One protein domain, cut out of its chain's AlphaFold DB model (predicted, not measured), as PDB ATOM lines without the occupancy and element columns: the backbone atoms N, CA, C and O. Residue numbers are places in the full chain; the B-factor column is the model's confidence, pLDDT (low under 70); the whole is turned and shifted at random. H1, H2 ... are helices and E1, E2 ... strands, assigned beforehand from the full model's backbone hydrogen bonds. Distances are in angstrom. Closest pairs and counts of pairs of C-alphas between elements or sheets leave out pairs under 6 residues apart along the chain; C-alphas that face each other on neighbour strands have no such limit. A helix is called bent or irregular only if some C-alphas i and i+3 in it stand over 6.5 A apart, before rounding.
ATOM      1  N   LEU A   5     136.186  33.654 -47.153       91.31
ATOM      2  CA  LEU A   5     134.983  34.348 -47.639       91.31
ATOM      3  C   LEU A   5     133.676  33.630 -47.257       91.31
ATOM      4  O   LEU A   5     133.557  32.406 -47.300       91.31
ATOM      5  N   SER A   6     132.664  34.399 -46.862       93.81
ATOM      6  CA  SER A   6     131.355  33.843 -46.533       93.81
ATOM      7  C   SER A   6     130.233  34.833 -46.822       93.81
ATOM      8  O   SER A   6     130.327  36.021 -46.512       93.81
ATOM      9  N   MET A   7     129.161  34.326 -47.424       94.81
ATOM     10  CA  MET A   7     127.935  35.059 -47.721       94.81
ATOM     11  C   MET A   7     126.788  34.456 -46.926       94.81
ATOM     12  O   MET A   7     126.498  33.268 -47.063       94.81
ATOM     13  N   HIS A   8     126.129  35.264 -46.100       94.38
ATOM     14  CA  HIS A   8     124.937  34.828 -45.380       94.38
ATOM     15  C   HIS A   8     123.740  34.835 -46.324       94.38
ATOM     16  O   HIS A   8     123.462  35.850 -46.967       94.38
ATOM     17  N   ILE A   9     123.018  33.717 -46.401       94.56
ATOM     18  CA  ILE A   9     121.795  33.652 -47.202       94.56
ATOM     19  C   ILE A   9     120.605  34.165 -46.390       94.56
ATOM     20  O   ILE A   9     120.646  34.251 -45.167       94.56
ATOM     21  N   SER A  10     119.489  34.467 -47.047       94.12
ATOM     22  CA  SER A  10     118.292  34.978 -46.365       94.12
ATOM     23  C   SER A  10     117.558  33.942 -45.500       94.12
ATOM     24  O   SER A  10     116.433  34.207 -45.088       94.12
ATOM     25  N   TYR A  11     118.126  32.755 -45.280       93.69
ATOM     26  CA  TYR A  11     117.501  31.691 -44.504       93.69
ATOM     27  C   TYR A  11     117.820  31.818 -42.998       93.69
ATOM     28  O   TYR A  11     118.985  31.986 -42.635       93.69
ATOM     29  N   PRO A  12     116.832  31.612 -42.111       94.12
ATOM     30  CA  PRO A  12     115.416  31.512 -42.428       94.12
ATOM     31  C   PRO A  12     114.821  32.909 -42.631       94.12
ATOM     32  O   PRO A  12     114.990  33.803 -41.800       94.12
ATOM     33  N   ASN A  13     114.057  33.092 -43.706       92.25
ATOM     34  CA  ASN A  13     113.206  34.271 -43.842       92.25
ATOM     35  C   ASN A  13     111.867  34.031 -43.116       92.25
ATOM     36  O   ASN A  13     111.598  32.952 -42.587       92.25
ATOM     37  N   ALA A  14     110.981  35.029 -43.113       94.94
ATOM     38  CA  ALA A  14     109.685  34.928 -42.436       94.94
ATOM     39  C   ALA A  14     108.839  33.716 -42.885       94.94
ATOM     40  O   ALA A  14     108.124  33.134 -42.068       94.94
ATOM     41  N   ARG A  15     108.932  33.308 -44.159       94.06
ATOM     42  CA  ARG A  15     108.225  32.125 -44.676       94.06
ATOM     43  C   ARG A  15     108.843  30.834 -44.145       94.06
ATOM     44  O   ARG A  15     108.098  29.933 -43.765       94.06
ATOM     45  N   ASP A  16     110.170  30.757 -44.068       94.69
ATOM     46  CA  ASP A  16     110.882  29.591 -43.525       94.69
ATOM     47  C   ASP A  16     110.570  29.397 -42.036       94.69
ATOM     48  O   ASP A  16     110.245  28.289 -41.606       94.69
ATOM     49  N   VAL A  17     110.573  30.489 -41.262       96.38
ATOM     50  CA  VAL A  17     110.203  30.474 -39.837       96.38
ATOM     51  C   VAL A  17     108.760  30.009 -39.646       96.38
ATOM     52  O   VAL A  17     108.499  29.155 -38.796       96.38
ATOM     53  N   ALA A  18     107.817  30.537 -40.435       96.88
ATOM     54  CA  ALA A  18     106.414  30.134 -40.358       96.88
ATOM     55  C   ALA A  18     106.241  28.638 -40.659       96.88
ATOM     56  O   ALA A  18     105.634  27.914 -39.871       96.88
ATOM     57  N   LYS A  19     106.868  28.153 -41.736       96.12
ATOM     58  CA  LYS A  19     106.826  26.743 -42.141       96.12
ATOM     59  C   LYS A  19     107.453  25.811 -41.100       96.12
ATOM     60  O   LYS A  19     106.937  24.718 -40.871       96.12
ATOM     61  N   ALA A  20     108.559  26.211 -40.473       96.56
ATOM     62  CA  ALA A  20     109.178  25.436 -39.398       96.56
ATOM     63  C   ALA A  20     108.255  25.366 -38.169       96.56
ATOM     64  O   ALA A  20     108.021  24.282 -37.629       96.56
ATOM     65  N   ARG A  21     107.641  26.499 -37.799       96.88
ATOM     66  CA  ARG A  21     106.691  26.592 -36.683       96.88
ATOM     67  C   ARG A  21     105.443  25.736 -36.894       96.88
ATOM     68  O   ARG A  21     105.035  25.053 -35.960       96.88
ATOM     69  N   GLU A  22     104.865  25.734 -38.094       97.69
ATOM     70  CA  GLU A  22     103.726  24.867 -38.454       97.69
ATOM     71  C   GLU A  22     104.045  23.380 -38.262       97.69
ATOM     72  O   GLU A  22     103.172  22.593 -37.905       97.69
ATOM     73  N   LYS A  23     105.311  23.000 -38.458       96.94
ATOM     74  CA  LYS A  23     105.802  21.630 -38.271       96.94
ATOM     75  C   LYS A  23     106.295  21.336 -36.852       96.94
ATOM     76  O   LYS A  23     106.727  20.216 -36.596       96.94
ATOM     77  N   GLY A  24     106.272  22.315 -35.945       97.25
ATOM     78  CA  GLY A  24     106.829  22.177 -34.596       97.25
ATOM     79  C   GLY A  24     108.351  21.985 -34.569       97.25
ATOM     80  O   GLY A  24     108.874  21.434 -33.603       97.25
ATOM     81  N   LEU A  25     109.060  22.407 -35.620       96.38
ATOM     82  CA  LEU A  25     110.510  22.265 -35.756       96.38
ATOM     83  C   LEU A  25     111.216  23.620 -35.582       96.38
ATOM     84  O   LEU A  25     110.663  24.657 -35.963       96.38
ATOM     85  N   PRO A  26     112.452  23.647 -35.051       94.38
ATOM     86  CA  PRO A  26     113.274  24.848 -35.091       94.38
ATOM     87  C   PRO A  26     113.705  25.135 -36.536       94.38
ATOM     88  O   PRO A  26     114.141  24.235 -37.247       94.38
ATOM     89  N   ALA A  27     113.621  26.396 -36.968       93.50
ATOM     90  CA  ALA A  27     114.091  26.790 -38.300       93.50
ATOM     91  C   ALA A  27     115.628  26.742 -38.422       93.50
ATOM     92  O   ALA A  27     116.155  26.583 -39.516       93.50
ATOM     93  N   GLY A  28     116.358  26.872 -37.309       94.31
ATOM     94  CA  GLY A  28     117.807  27.077 -37.343       94.31
ATOM     95  C   GLY A  28     118.165  28.471 -37.871       94.31
ATOM     96  O   GLY A  28     117.387  29.413 -37.718       94.31
ATOM     97  N   GLY A  29     119.346  28.609 -38.467       94.06
ATOM     98  CA  GLY A  29     119.837  29.865 -39.037       94.06
ATOM     99  C   GLY A  29     121.329  29.827 -39.320       94.06
ATOM    100  O   GLY A  29     121.934  28.762 -39.245       94.06
ATOM    101  N   MET A  30     121.904  30.992 -39.634       91.62
ATOM    102  CA  MET A  30     123.331  31.149 -39.945       91.62
ATOM    103  C   MET A  30     123.799  30.237 -41.085       91.62
ATOM    104  O   MET A  30     124.902  29.697 -41.053       91.62
ATOM    105  N   ILE A  31     122.943  30.065 -42.094       94.31
ATOM    106  CA  ILE A  31     123.294  29.312 -43.293       94.31
ATOM    107  C   ILE A  31     124.087  30.231 -44.218       94.31
ATOM    108  O   ILE A  31     123.687  31.365 -44.497       94.31
ATOM    109  N   MET A  32     125.232  29.736 -44.672       94.38
ATOM    110  CA  MET A  32     126.193  30.498 -45.456       94.38
ATOM    111  C   MET A  32     126.541  29.756 -46.744       94.38
ATOM    112  O   MET A  32     126.550  28.525 -46.768       94.38
ATOM    113  N   ILE A  33     126.918  30.510 -47.772       95.25
ATOM    114  CA  ILE A  33     127.764  30.021 -48.865       95.25
ATOM    115  C   ILE A  33     129.190  30.466 -48.537       95.25
ATOM    116  O   ILE A  33     129.406  31.653 -48.279       95.25
ATOM    117  N   HIS A  34     130.148  29.545 -48.464       95.56
ATOM    118  CA  HIS A  34     131.512  29.873 -48.037       95.56
ATOM    119  C   HIS A  34     132.587  29.035 -48.735       95.56
ATOM    120  O   HIS A  34     132.320  27.936 -49.221       95.56
ATOM    121  N   GLY A  35     133.824  29.537 -48.732       94.69
ATOM    122  CA  GLY A  35     135.005  28.779 -49.149       94.69
ATOM    123  C   GLY A  35     135.494  27.808 -48.070       94.69
ATOM    124  O   GLY A  35     134.972  27.775 -46.949       94.69
ATOM    125  N   THR A  36     136.519  27.020 -48.374       93.44
ATOM    126  CA  THR A  36     137.135  26.107 -47.401       93.44
ATOM    127  C   THR A  36     138.049  26.864 -46.425       93.44
ATOM    128  O   THR A  36     138.467  27.992 -46.705       93.44
ATOM    129  N   PRO A  37     138.407  26.270 -45.272       91.44
ATOM    130  CA  PRO A  37     139.517  26.766 -44.466       91.44
ATOM    131  C   PRO A  37     140.809  26.890 -45.291       91.44
ATOM    132  O   PRO A  37     141.028  26.133 -46.240       91.44
ATOM    133  N   LEU A  38     141.662  27.843 -44.906       87.31
ATOM    134  CA  LEU A  38     143.055  27.909 -45.348       87.31
ATOM    135  C   LEU A  38     143.905  27.272 -44.252       87.31
ATOM    136  O   LEU A  38     144.117  27.890 -43.207       87.31
ATOM    137  N   ASP A  39     144.311  26.030 -44.479       85.06
ATOM    138  CA  ASP A  39     145.003  25.201 -43.500       85.06
ATOM    139  C   ASP A  39     146.075  24.352 -44.205       85.06
ATOM    140  O   ASP A  39     145.812  23.761 -45.256       85.06
ATOM    141  N   ASP A  40     147.288  24.334 -43.650       81.50
ATOM    142  CA  ASP A  40     148.423  23.588 -44.204       81.50
ATOM    143  C   ASP A  40     148.327  22.079 -43.904       81.50
ATOM    144  O   ASP A  40     148.848  21.261 -44.665       81.50
ATOM    145  N   GLU A  41     147.659  21.698 -42.809       87.31
ATOM    146  CA  GLU A  41     147.397  20.307 -42.425       87.31
ATOM    147  C   GLU A  41     146.213  19.729 -43.210       87.31
ATOM    148  O   GLU A  41     146.238  18.564 -43.618       87.31
ATOM    149  N   TYR A  42     145.204  20.563 -43.486       86.38
ATOM    150  CA  TYR A  42     143.999  20.186 -44.226       86.38
ATOM    151  C   TYR A  42     143.888  20.962 -45.545       86.38
ATOM    152  O   TYR A  42     143.175  21.968 -45.620       86.38
ATOM    153  N   PRO A  43     144.558  20.499 -46.617       87.62
ATOM    154  CA  PRO A  43     144.487  21.155 -47.917       87.62
ATOM    155  C   PRO A  43     143.061  21.133 -48.476       87.62
ATOM    156  O   PRO A  43     142.285  20.222 -48.211       87.62
ATOM    157  N   GLU A  44     142.726  22.098 -49.330       87.19
ATOM    158  CA  GLU A  44     141.373  22.311 -49.869       87.19
ATOM    159  C   GLU A  44     140.684  21.049 -50.427       87.19
ATOM    160  O   GLU A  44     139.495  20.832 -50.188       87.19
ATOM    161  N   TRP A  45     141.429  20.179 -51.121       87.12
ATOM    162  CA  TRP A  45     140.885  18.936 -51.676       87.12
ATOM    163  C   TRP A  45     140.345  17.985 -50.598       87.12
ATOM    164  O   TRP A  45     139.446  17.199 -50.893       87.12
ATOM    165  N   TYR A  46     140.831  18.080 -49.356       87.56
ATOM    166  CA  TYR A  46     140.371  17.278 -48.221       87.56
ATOM    167  C   TYR A  46     138.877  17.483 -47.950       87.56
ATOM    168  O   TYR A  46     138.161  16.536 -47.641       87.56
ATOM    169  N   PHE A  47     138.381  18.707 -48.134       87.19
ATOM    170  CA  PHE A  47     136.988  19.064 -47.866       87.19
ATOM    171  C   PHE A  47     136.029  18.702 -49.007       87.19
ATOM    172  O   PHE A  47     134.817  18.722 -48.809       87.19
ATOM    173  N   SER A  48     136.547  18.376 -50.197       81.44
ATOM    174  CA  SER A  48     135.733  18.168 -51.406       81.44
ATOM    175  C   SER A  48     134.880  16.892 -51.389       81.44
ATOM    176  O   SER A  48     133.916  16.792 -52.143       81.44
ATOM    177  N   THR A  49     135.217  15.922 -50.538       77.25
ATOM    178  CA  THR A  49     134.542  14.614 -50.457       77.25
ATOM    179  C   THR A  49     133.848  14.369 -49.119       77.25
ATOM    180  O   THR A  49     133.328  13.277 -48.886       77.25
ATOM    181  N   LEU A  50     133.834  15.368 -48.235       82.44
ATOM    182  CA  LEU A  50     133.306  15.250 -46.880       82.44
ATOM    183  C   LEU A  50     131.968  15.975 -46.751       82.44
ATOM    184  O   LEU A  50     131.808  17.098 -47.222       82.44
ATOM    185  N   ASP A  51     131.033  15.364 -46.029       85.12
ATOM    186  CA  ASP A  51     129.885  16.081 -45.481       85.12
ATOM    187  C   ASP A  51     130.298  16.708 -44.143       85.12
ATOM    188  O   ASP A  51     130.241  16.074 -43.089       85.12
ATOM    189  N   TRP A  52     130.857  17.916 -44.211       87.12
ATOM    190  CA  TRP A  52     131.515  18.561 -43.067       87.12
ATOM    191  C   TRP A  52     130.814  19.833 -42.586       87.12
ATOM    192  O   TRP A  52     131.218  20.424 -41.582       87.12
ATOM    193  N   THR A  53     129.772  20.277 -43.287       88.56
ATOM    194  CA  THR A  53     129.014  21.463 -42.884       88.56
ATOM    195  C   THR A  53     127.792  21.057 -42.065       88.56
ATOM    196  O   THR A  53     127.199  20.011 -42.284       88.56
ATOM    197  N   ASN A  54     127.341  21.929 -41.163       87.12
ATOM    198  CA  ASN A  54     126.076  21.733 -40.445       87.12
ATOM    199  C   ASN A  54     124.880  22.340 -41.209       87.12
ATOM    200  O   ASN A  54     123.973  22.902 -40.594       87.12
ATOM    201  N   GLY A  55     124.907  22.280 -42.547       89.25
ATOM    202  CA  GLY A  55     123.864  22.813 -43.433       89.25
ATOM    203  C   GLY A  55     124.268  24.019 -44.289       89.25
ATOM    204  O   GLY A  55     123.445  24.516 -45.055       89.25
ATOM    205  N   CYS A  56     125.509  24.499 -44.178       92.62
ATOM    206  CA  CYS A  56     126.048  25.499 -45.104       92.62
ATOM    207  C   CYS A  56     126.344  24.883 -46.481       92.62
ATOM    208  O   CYS A  56     126.357  23.668 -46.656       92.62
ATOM    209  N   ILE A  57     126.620  25.735 -47.464       92.69
ATOM    210  CA  ILE A  57     127.100  25.311 -48.777       92.69
ATOM    211  C   ILE A  57     128.575  25.691 -48.885       92.69
ATOM    212  O   ILE A  57     128.920  26.872 -48.936       92.69
ATOM    213  N   ALA A  58     129.444  24.682 -48.900       93.56
ATOM    214  CA  ALA A  58     130.877  24.868 -49.076       93.56
ATOM    215  C   ALA A  58     131.263  24.792 -50.558       93.56
ATOM    216  O   ALA A  58     130.801  23.915 -51.288       93.56
ATOM    217  N   MET A  59     132.148  25.688 -50.983       92.44
ATOM    218  CA  MET A  59     132.762  25.706 -52.310       92.44
ATOM    219  C   MET A  59     134.282  25.658 -52.162       92.44
ATOM    220  O   MET A  59     134.822  26.027 -51.115       92.44
ATOM    221  N   ASN A  60     134.994  25.252 -53.217       93.00
ATOM    222  CA  ASN A  60     136.421  25.550 -53.262       93.00
ATOM    223  C   ASN A  60     136.614  27.083 -53.288       93.00
ATOM    224  O   ASN A  60     135.739  27.856 -53.688       93.00
ATOM    225  N   ASN A  61     137.769  27.539 -52.835       94.06
ATOM    226  CA  ASN A  61     138.095  28.945 -52.670       94.06
ATOM    227  C   ASN A  61     138.184  29.696 -53.997       94.06
ATOM    228  O   ASN A  61     138.008  30.913 -54.012       94.06
ATOM    229  N   THR A  62     138.494  29.011 -55.098       94.44
ATOM    230  CA  THR A  62     138.538  29.637 -56.425       94.44
ATOM    231  C   THR A  62     137.134  29.987 -56.896       94.44
ATOM    232  O   THR A  62     136.891  31.149 -57.220       94.44
ATOM    233  N   ASP A  63     136.202  29.048 -56.808       95.12
ATOM    234  CA  ASP A  63     134.804  29.252 -57.171       95.12
ATOM    235  C   ASP A  63     134.138  30.245 -56.205       95.12
ATOM    236  O   ASP A  63     133.405  31.136 -56.630       95.12
ATOM    237  N   MET A  64     134.451  30.171 -54.903       95.81
ATOM    238  CA  MET A  64     133.952  31.147 -53.925       95.81
ATOM    239  C   MET A  64     134.414  32.574 -54.259       95.81
ATOM    240  O   MET A  64     133.635  33.518 -54.133       95.81
ATOM    241  N   ARG A  65     135.662  32.761 -54.711       96.00
ATOM    242  CA  ARG A  65     136.157  34.076 -55.157       96.00
ATOM    243  C   ARG A  65     135.430  34.575 -56.401       96.00
ATOM    244  O   ARG A  65     135.145  35.769 -56.484       96.00
ATOM    245  N   GLU A  66     135.130  33.690 -57.348       96.69
ATOM    246  CA  GLU A  66     134.366  34.054 -58.542       96.69
ATOM    247  C   GLU A  66     132.969  34.545 -58.153       96.69
ATOM    248  O   GLU A  66     132.614  35.683 -58.474       96.69
ATOM    249  N   VAL A  67     132.237  33.752 -57.363       96.00
ATOM    250  CA  VAL A  67     130.916  34.113 -56.822       96.00
ATOM    251  C   VAL A  67     130.983  35.444 -56.072       96.00
ATOM    252  O   VAL A  67     130.175  36.338 -56.331       96.00
ATOM    253  N   TRP A  68     131.988  35.624 -55.210       96.06
ATOM    254  CA  TRP A  68     132.217  36.868 -54.469       96.06
ATOM    255  C   TRP A  68     132.372  38.102 -55.352       96.06
ATOM    256  O   TRP A  68     131.921  39.185 -54.987       96.06
ATOM    257  N   SER A  69     132.985  37.954 -56.521       97.12
ATOM    258  CA  SER A  69     133.240  39.084 -57.415       97.12
ATOM    259  C   SER A  69     132.010  39.552 -58.202       97.12
ATOM    260  O   SER A  69     131.982  40.702 -58.647       97.12
ATOM    261  N   VAL A  70     130.996  38.695 -58.373       97.19
ATOM    262  CA  VAL A  70     129.859  38.959 -59.276       97.19
ATOM    263  C   VAL A  70     128.502  39.008 -58.578       97.19
ATOM    264  O   VAL A  70     127.588  39.673 -59.076       97.19
ATOM    265  N   VAL A  71     128.350  38.330 -57.440       96.44
ATOM    266  CA  VAL A  71     127.086  38.278 -56.700       96.44
ATOM    267  C   VAL A  71     126.961  39.504 -55.803       96.44
ATOM    268  O   VAL A  71     127.841  39.805 -55.001       96.44
TER     269      VAL A  71
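This is residues 5 to 71 of the 81 residues of the protein "YkuD domain-containing protein" of Eggerthia catenaformis (UniProt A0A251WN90). A small two-stranded ribbon, E1 and E2, lies near the middle of a loose, flat, drawn-out model; H1 is at one far end, at the turn of a long loop of chain, and H2 and H3 are toward the other end, with H3 beside the ribbon. Residues 57 to 58 pair with E2 as a short further piece. The printed part has 67 residues, in the order E1, H1, E2, H2, H3; the sheet is antiparallel, and the class is mostly helix, though under half of the residues are in named elements. The radius of gyration of the C-alphas is 14.7 A and the spans are 44 by 27 by 15 A.

Find C-alpha 6 at (131.355, 33.843, -46.533), where E1, residues 6 to 8, begins; E2 is residues 32 to 34. H1, residues 14 to 22, runs 12.4 A. H2, residues 44 to 49, runs 10.3 A and is irregular, but only just: C-alphas 46 and 49 are 6.8 A apart. H3, residues 61 to 70, runs 14.6 A to C-alpha 70 at (129.859, 38.959, -59.276).

Look first at E1 and E2, antiparallel at 164 degrees, with N 7 and O 33 2.8 A apart, within hydrogen-bond range. Residues 33 to 34 of E2 pair with residues 57 to 58, parallel. H3 and E1 are near each other; the closest C-alphas of E2 and H3, His 34 and Met 64, are 6.5 A apart. H2 and H3 are close but not clearly touching, Glu 44 to Asn 61 being their closest C-alphas at 7.9 A, and about perpendicular at 86 degrees. H1 is apart from H2 and H3. Every O i to N i+4 pair is within hydrogen-bond range in H1 and H3; in H2 0 of 2 are, beside 2 of 3 O i to N i+3 pairs.

The farthest C-alphas, Glu 22 and Asp 40, are 45.1 A apart. The printed part has no cut, and the link from H2 to H3 is long, with 11 residues. Mean pLDDT of the printed part is 92.3, and no printed residue is under 70.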